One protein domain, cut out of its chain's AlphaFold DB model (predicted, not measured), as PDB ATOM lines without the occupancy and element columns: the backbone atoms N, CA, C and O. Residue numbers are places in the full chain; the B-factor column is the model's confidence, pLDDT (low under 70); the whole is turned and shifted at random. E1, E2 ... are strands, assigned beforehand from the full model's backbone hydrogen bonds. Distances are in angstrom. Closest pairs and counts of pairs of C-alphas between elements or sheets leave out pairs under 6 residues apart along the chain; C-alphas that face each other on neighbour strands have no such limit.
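What this domain is: This is residues 3 to 60 of the 64 residues of the protein "Mu-like prophage DNA circulation protein" of Klebsiella pneumoniae (UniProt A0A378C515). Picture a long, thin ribbon of two strands that doubles back on itself: E1 and E4 lie side by side at one end, and the hairpin of E2 and E3 makes the other end. Residues 3 to 8 stick out near the E1 and E4 end. The printed part has 58 residues with no named helix and four named strands, E1, E2, E3, E4 along the chain, in two antiparallel sheets, E1 - E4 and E2 - E3; the class is all strand. The whole is extended, with a radius of gyration of the C-alphas of 20.5 A, and a rod spanning 63 by 22 by 17 A.

Where its parts are: Find C-alpha 15 at (139.114, 145.706, 115.643); from there E1, residues 15 to 25, runs 27.9 A and bends by 63 degrees at residue 20. Its neighbour E4, residues 52 to 59, runs 22.1 A to C-alpha 59 at (137.986, 140.361, 119.807). Between them along the chain, E2, residues 28 to 34, runs 18.6 A, and E3, residues 41 to 48, runs 19.9 A.

How they stand to each other: Look first at E1 and E4, antiparallel at 154 degrees, where N 20 and O 56 are 2.9 A apart, within hydrogen-bond range. Residues 11 to 12 pair antiparallel with residues 15 to 16 of E1. E1 runs on into E2 at 19 degrees across a break of 2 residues. In the hairpin of E2 and E3, antiparallel at 160 degrees, N 31 and O 44 are 2.9 A apart, within hydrogen-bond range. E1 and E3 are apart, as are E2 and E4.

The domain as a whole: The two C-alphas farthest apart, those of Gly 14 and Tyr 37, are 64.1 A apart. The printed part has no cut and no long link. Residues 3 to 8 stand free. In this model the mean pLDDT of the printed part is 91.0, and no printed residue is under 70.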
ATOM      1  N   TRP A   3     127.665 135.202  98.582       74.38
ATOM      2  CA  TRP A   3     127.305 135.318 100.004       74.38
ATOM      3  C   TRP A   3     127.522 134.039 100.836       74.38
ATOM      4  O   TRP A   3     127.570 134.117 102.059       74.38
ATOM      5  N   GLU A   4     127.614 132.876 100.189       79.12
ATOM      6  CA  GLU A   4     127.839 131.576 100.837       79.12
ATOM      7  C   GLU A   4     129.308 131.134 100.741       79.12
ATOM      8  O   GLU A   4     129.809 130.460 101.634       79.12
ATOM      9  N   THR A   5     129.999 131.512  99.660       82.12
ATOM     10  CA  THR A   5     131.365 131.053  99.357       82.12
ATOM     11  C   THR A   5     132.448 132.051  99.747       82.12
ATOM     12  O   THR A   5     133.542 131.631 100.110       82.12
ATOM     13  N   ASP A   6     132.141 133.347  99.707       85.06
ATOM     14  CA  ASP A   6     133.088 134.436  99.944       85.06
ATOM     15  C   ASP A   6     132.632 135.239 101.168       85.06
ATOM     16  O   ASP A   6     131.945 136.262 101.076       85.06
ATOM     17  N   LEU A   7     132.980 134.725 102.349       82.88
ATOM     18  CA  LEU A   7     132.746 135.412 103.616       82.88
ATOM     19  C   LEU A   7     133.766 136.538 103.792       82.88
ATOM     20  O   LEU A   7     134.963 136.347 103.609       82.88
ATOM     21  N   GLN A   8     133.269 137.713 104.172       84.62
ATOM     22  CA  GLN A   8     134.098 138.878 104.459       84.62
ATOM     23  C   GLN A   8     134.669 138.802 105.877       84.62
ATOM     24  O   GLN A   8     133.994 138.327 106.794       84.62
ATOM     25  N   ASP A   9     135.863 139.359 106.070       86.56
ATOM     26  CA  ASP A   9     136.470 139.481 107.395       86.56
ATOM     27  C   ASP A   9     135.642 140.395 108.308       86.56
ATOM     28  O   ASP A   9     135.275 141.524 107.954       86.56
ATOM     29  N   ALA A  10     135.359 139.916 109.519       87.06
ATOM     30  CA  ALA A  10     134.521 140.624 110.472       87.06
ATOM     31  C   ALA A  10     135.343 141.611 111.319       87.06
ATOM     32  O   ALA A  10     136.347 141.271 111.947       87.06
ATOM     33  N   SER A  11     134.901 142.871 111.361       89.56
ATOM     34  CA  SER A  11     135.504 143.892 112.221       89.56
ATOM     35  C   SER A  11     134.461 144.851 112.779       89.56
ATOM     36  O   SER A  11     133.447 145.151 112.147       89.56
ATOM     37  N   PHE A  12     134.707 145.347 113.989       86.62
ATOM     38  CA  PHE A  12     133.888 146.382 114.607       86.62
ATOM     39  C   PHE A  12     134.790 147.525 115.049       86.62
ATOM     40  O   PHE A  12     135.704 147.340 115.852       86.62
ATOM     41  N   ARG A  13     134.546 148.718 114.491       89.56
ATOM     42  CA  ARG A  13     135.356 149.927 114.738       89.56
ATOM     43  C   ARG A  13     136.865 149.707 114.520       89.56
ATOM     44  O   ARG A  13     137.681 150.257 115.251       89.56
ATOM     45  N   GLY A  14     137.227 148.901 113.520       87.81
ATOM     46  CA  GLY A  14     138.622 148.619 113.160       87.81
ATOM     47  C   GLY A  14     139.303 147.518 113.979       87.81
ATOM     48  O   GLY A  14     140.463 147.218 113.718       87.81
ATOM     49  N   VAL A  15     138.607 146.890 114.933       88.75
ATOM     50  CA  VAL A  15     139.114 145.706 115.643       88.75
ATOM     51  C   VAL A  15     138.522 144.457 115.000       88.75
ATOM     52  O   VAL A  15     137.298 144.325 114.926       88.75
ATOM     53  N   ALA A  16     139.390 143.562 114.529       90.69
ATOM     54  CA  ALA A  16     138.991 142.263 113.996       90.69
ATOM     55  C   ALA A  16     138.409 141.374 115.104       90.69
ATOM     56  O   ALA A  16     138.876 141.396 116.253       90.69
ATOM     57  N   PHE A  17     137.387 140.598 114.759       91.50
ATOM     58  CA  PHE A  17     136.795 139.623 115.664       91.50
ATOM     59  C   PHE A  17     136.384 138.359 114.919       91.50
ATOM     60  O   PHE A  17     135.985 138.427 113.762       91.50
ATOM     61  N   ASP A  18     136.393 137.237 115.633       90.88
ATOM     62  CA  ASP A  18     135.904 135.957 115.125       90.88
ATOM     63  C   ASP A  18     134.628 135.550 115.860       90.88
ATOM     64  O   ASP A  18     134.521 135.715 117.080       90.88
ATOM     65  N   ILE A  19     133.659 134.996 115.129       90.00
ATOM     66  CA  ILE A  19     132.464 134.380 115.714       90.00
ATOM     67  C   ILE A  19     132.796 132.929 116.047       90.00
ATOM     68  O   ILE A  19     133.102 132.137 115.162       90.00
ATOM     69  N   ILE A  20     132.701 132.573 117.326       93.75
ATOM     70  CA  ILE A  20     132.979 131.207 117.790       93.75
ATOM     71  C   ILE A  20     131.717 130.355 117.860       93.75
ATOM     72  O   ILE A  20     131.780 129.141 117.683       93.75
ATOM     73  N   THR A  21     130.563 130.975 118.120       93.69
ATOM     74  CA  THR A  21     129.274 130.284 118.140       93.69
ATOM     75  C   THR A  21     128.150 131.200 117.678       93.69
ATOM     76  O   THR A  21     128.136 132.399 117.965       93.69
ATOM     77  N   THR A  22     127.177 130.594 117.003       93.00
ATOM     78  CA  THR A  22     125.928 131.230 116.592       93.00
ATOM     79  C   THR A  22     124.770 130.370 117.075       93.00
ATOM     80  O   THR A  22     124.809 129.143 116.971       93.00
ATOM     81  N   ARG A  23     123.738 131.013 117.610       93.00
ATOM     82  CA  ARG A  23     122.460 130.398 117.950       93.00
ATOM     83  C   ARG A  23     121.352 131.226 117.330       93.00
ATOM     84  O   ARG A  23     121.150 132.386 117.693       93.00
ATOM     85  N   ASP A  24     120.617 130.609 116.430       92.56
ATOM     86  CA  ASP A  24     119.411 131.157 115.845       92.56
ATOM     87  C   ASP A  24     118.182 130.400 116.350       92.56
ATOM     88  O   ASP A  24     118.238 129.237 116.758       92.56
ATOM     89  N   SER A  25     117.048 131.091 116.383       91.12
ATOM     90  CA  SER A  25     115.763 130.452 116.623       91.12
ATOM     91  C   SER A  25     114.733 130.929 115.613       91.12
ATOM     92  O   SER A  25     114.566 132.125 115.349       91.12
ATOM     93  N   VAL A  26     114.020 129.957 115.053       92.25
ATOM     94  CA  VAL A  26     112.863 130.174 114.192       92.25
ATOM     95  C   VAL A  26     111.671 129.547 114.888       92.25
ATOM     96  O   VAL A  26     111.671 128.356 115.190       92.25
ATOM     97  N   GLN A  27     110.665 130.364 115.181       92.19
ATOM     98  CA  GLN A  27     109.455 129.923 115.861       92.19
ATOM     99  C   GLN A  27     108.228 130.440 115.120       92.19
ATOM    100  O   GLN A  27     108.221 131.564 114.609       92.19
ATOM    101  N   ARG A  28     107.190 129.606 115.071       92.75
ATOM    102  CA  ARG A  28     105.851 130.008 114.643       92.75
ATOM    103  C   ARG A  28     105.048 130.436 115.858       92.75
ATOM    104  O   ARG A  28     105.271 129.940 116.964       92.75
ATOM    105  N   ASP A  29     104.148 131.377 115.647       94.88
ATOM    106  CA  ASP A  29     103.123 131.699 116.617       94.88
ATOM    107  C   ASP A  29     101.899 130.844 116.309       94.88
ATOM    108  O   ASP A  29     101.424 130.829 115.176       94.88
ATOM    109  N   ILE A  30     101.452 130.062 117.286       95.69
ATOM    110  CA  ILE A  30     100.374 129.087 117.113       95.69
ATOM    111  C   ILE A  30      99.296 129.335 118.162       95.69
ATOM    112  O   ILE A  30      99.599 129.456 119.351       95.69
ATOM    113  N   ALA A  31      98.041 129.393 117.728       95.88
ATOM    114  CA  ALA A  31      96.890 129.341 118.618       95.88
ATOM    115  C   ALA A  31      96.365 127.907 118.686       95.88
ATOM    116  O   ALA A  31      96.146 127.264 117.661       95.88
ATOM    117  N   GLN A  32      96.161 127.420 119.908       95.81
ATOM    118  CA  GLN A  32      95.648 126.084 120.173       95.81
ATOM    119  C   GLN A  32      94.247 126.185 120.769       95.81
ATOM    120  O   GLN A  32      94.058 126.754 121.844       95.81
ATOM    121  N   HIS A  33      93.270 125.613 120.070       95.00
ATOM    122  CA  HIS A  33      91.875 125.590 120.491       95.00
ATOM    123  C   HIS A  33      91.452 124.159 120.832       95.00
ATOM    124  O   HIS A  33      91.332 123.303 119.950       95.00
ATOM    125  N   GLU A  34      91.208 123.905 122.115       94.44
ATOM    126  CA  GLU A  34      90.726 122.620 122.626       94.44
ATOM    127  C   GLU A  34      89.224 122.665 122.897       94.44
ATOM    128  O   GLU A  34      88.681 123.681 123.332       94.44
ATOM    129  N   TYR A  35      88.546 121.544 122.644       93.50
ATOM    130  CA  TYR A  35      87.100 121.424 122.802       93.50
ATOM    131  C   TYR A  35      86.764 120.212 123.682       93.50
ATOM    132  O   TYR A  35      87.321 119.135 123.455       93.50
ATOM    133  N   PRO A  36      85.842 120.338 124.657       94.75
ATOM    134  CA  PRO A  36      85.448 119.224 125.516       94.75
ATOM    135  C   PRO A  36      84.978 118.001 124.725       94.75
ATOM    136  O   PRO A  36      84.314 118.131 123.697       94.75
ATOM    137  N   TYR A  37      85.298 116.809 125.236       92.38
ATOM    138  CA  TYR A  37      84.942 115.511 124.640       92.38
ATOM    139  C   TYR A  37      85.478 115.285 123.216       92.38
ATOM    140  O   TYR A  37      85.055 114.349 122.535       92.38
ATOM    141  N   ARG A  38      86.427 116.112 122.767       92.12
ATOM    142  CA  ARG A  38      87.120 115.962 121.492       92.12
ATOM    143  C   ARG A  38      88.599 115.735 121.758       92.12
ATOM    144  O   ARG A  38      89.228 116.491 122.487       92.12
ATOM    145  N   ASN A  39      89.152 114.689 121.160       89.19
ATOM    146  CA  ASN A  39      90.577 114.420 121.284       89.19
ATOM    147  C   ASN A  39      91.373 115.358 120.371       89.19
ATOM    148  O   ASN A  39      91.046 115.505 119.191       89.19
ATOM    149  N   GLY A  40      92.440 115.930 120.923       91.75
ATOM    150  CA  GLY A  40      93.334 116.846 120.222       91.75
ATOM    151  C   GLY A  40      92.864 118.301 120.247       91.75
ATOM    152  O   GLY A  40      91.870 118.651 120.880       91.75
ATOM    153  N   ALA A  41      93.602 119.146 119.534       92.12
ATOM    154  CA  ALA A  41      93.346 120.574 119.447       92.12
ATOM    155  C   ALA A  41      93.340 121.036 117.989       92.12
ATOM    156  O   ALA A  41      94.059 120.480 117.155       92.12
ATOM    157  N   ASN A  42      92.545 122.062 117.687       93.88
ATOM    158  CA  ASN A  42      92.681 122.778 116.427       93.88
ATOM    159  C   ASN A  42      93.857 123.756 116.541       93.88
ATOM    160  O   ASN A  42      93.923 124.513 117.511       93.88
ATOM    161  N   ILE A  43      94.771 123.717 115.575       95.31
ATOM    162  CA  ILE A  43      95.972 124.553 115.553       95.31
ATOM    163  C   ILE A  43      95.812 125.582 114.441       95.31
ATOM    164  O   ILE A  43      95.752 125.209 113.269       95.31
ATOM    165  N   ASP A  44      95.797 126.860 114.808       95.75
ATOM    166  CA  ASP A  44      95.827 127.966 113.855       95.75
ATOM    167  C   ASP A  44      97.224 128.594 113.843       95.75
ATOM    168  O   ASP A  44      97.783 128.940 114.886       95.75
ATOM    169  N   ASP A  45      97.799 128.733 112.649       94.31
ATOM    170  CA  ASP A  45      99.107 129.350 112.451       94.31
ATOM    171  C   ASP A  45      98.958 130.869 112.314       94.31
ATOM    172  O   ASP A  45      98.388 131.372 111.343       94.31
ATOM    173  N   LEU A  46      99.474 131.602 113.297       94.94
ATOM    174  CA  LEU A  46      99.384 133.058 113.384       94.94
ATOM    175  C   LEU A  46     100.609 133.760 112.777       94.94
ATOM    176  O   LEU A  46     100.719 134.985 112.825       94.94
ATOM    177  N   GLY A  47     101.528 133.002 112.175       95.00
ATOM    178  CA  GLY A  47     102.706 133.529 111.503       95.00
ATOM    179  C   GLY A  47     104.009 133.251 112.245       95.00
ATOM    180  O   GLY A  47     104.157 132.289 112.992       95.00
ATOM    181  N   GLY A  48     105.035 134.048 111.950       95.25
ATOM    182  CA  GLY A  48     106.365 133.897 112.544       95.25
ATOM    183  C   GLY A  48     106.541 134.774 113.778       95.25
ATOM    184  O   GLY A  48     106.236 135.965 113.731       95.25
ATOM    185  N   LYS A  49     107.114 134.218 114.848       94.00
ATOM    186  CA  LYS A  49     107.616 135.022 115.968       94.00
ATOM    187  C   LYS A  49     108.870 135.808 115.560       94.00
ATOM    188  O   LYS A  49     109.532 135.439 114.582       94.00
ATOM    189  N   PRO A  50     109.229 136.872 116.306       92.19
ATOM    190  CA  PRO A  50     110.496 137.565 116.108       92.19
ATOM    191  C   PRO A  50     111.664 136.579 116.112       92.19
ATOM    192  O   PRO A  50     111.771 135.730 116.999       92.19
ATOM    193  N   ARG A  51     112.541 136.688 115.112       91.88
ATOM    194  CA  ARG A  51     113.739 135.849 115.039       91.88
ATOM    195  C   ARG A  51     114.783 136.392 115.997       91.88
ATOM    196  O   ARG A  51     115.090 137.582 115.975       91.88
ATOM    197  N   SER A  52     115.343 135.505 116.802       91.31
ATOM    198  CA  SER A  52     116.477 135.812 117.661       91.31
ATOM    199  C   SER A  52     117.730 135.234 117.019       91.31
ATOM    200  O   SER A  52     117.795 134.027 116.792       91.31
ATOM    201  N   LEU A  53     118.727 136.083 116.784       92.81
ATOM    202  CA  LEU A  53     120.080 135.676 116.427       92.81
ATOM    203  C   LEU A  53     121.017 136.099 117.555       92.81
ATOM    204  O   LEU A  53     121.082 137.275 117.912       92.81
ATOM    205  N   GLN A  54     121.724 135.132 118.119       93.69
ATOM    206  CA  GLN A  54     122.685 135.327 119.193       93.69
ATOM    207  C   GLN A  54     124.033 134.827 118.693       93.69
ATOM    208  O   GLN A  54     124.138 133.689 118.246       93.69
ATOM    209  N   CYS A  55     125.061 135.660 118.788       92.69
ATOM    210  CA  CYS A  55     126.413 135.284 118.398       92.69
ATOM    211  C   CYS A  55     127.366 135.552 119.554       92.69
ATOM    212  O   CYS A  55     127.257 136.575 120.236       92.69
ATOM    213  N   GLN A  56     128.324 134.653 119.744       93.88
ATOM    214  CA  GLN A  56     129.458 134.874 120.623       93.88
ATOM    215  C   GLN A  56     130.681 135.173 119.765       93.88
ATOM    216  O   GLN A  56     131.034 134.385 118.888       93.88
ATOM    217  N   ALA A  57     131.319 136.309 120.031       91.62
ATOM    218  CA  ALA A  57     132.490 136.764 119.299       91.62
ATOM    219  C   ALA A  57     133.681 137.002 120.232       91.62
ATOM    220  O   ALA A  57     133.507 137.404 121.387       91.62
ATOM    221  N   VAL A  58     134.886 136.778 119.713       90.81
ATOM    222  CA  VAL A  58     136.156 137.058 120.389       90.81
ATOM    223  C   VAL A  58     136.870 138.176 119.640       90.81
ATOM    224  O   VAL A  58     137.121 138.066 118.445       90.81
ATOM    225  N   PHE A  59     137.213 139.248 120.353       89.75
ATOM    226  CA  PHE A  59     137.986 140.361 119.807       89.75
ATOM    227  C   PHE A  59     139.481 140.090 119.952       89.75
ATOM    228  O   PHE A  59     139.980 139.894 121.063       89.75
ATOM    229  N   LEU A  60     140.206 140.128 118.838       77.31
ATOM    230  CA  LEU A  60     141.648 139.909 118.809       77.31
ATOM    231  C   LEU A  60     142.366 141.263 118.889       77.31
ATOM    232  O   LEU A  60     142.791 141.827 117.886       77.31
TER     233      LEU A  60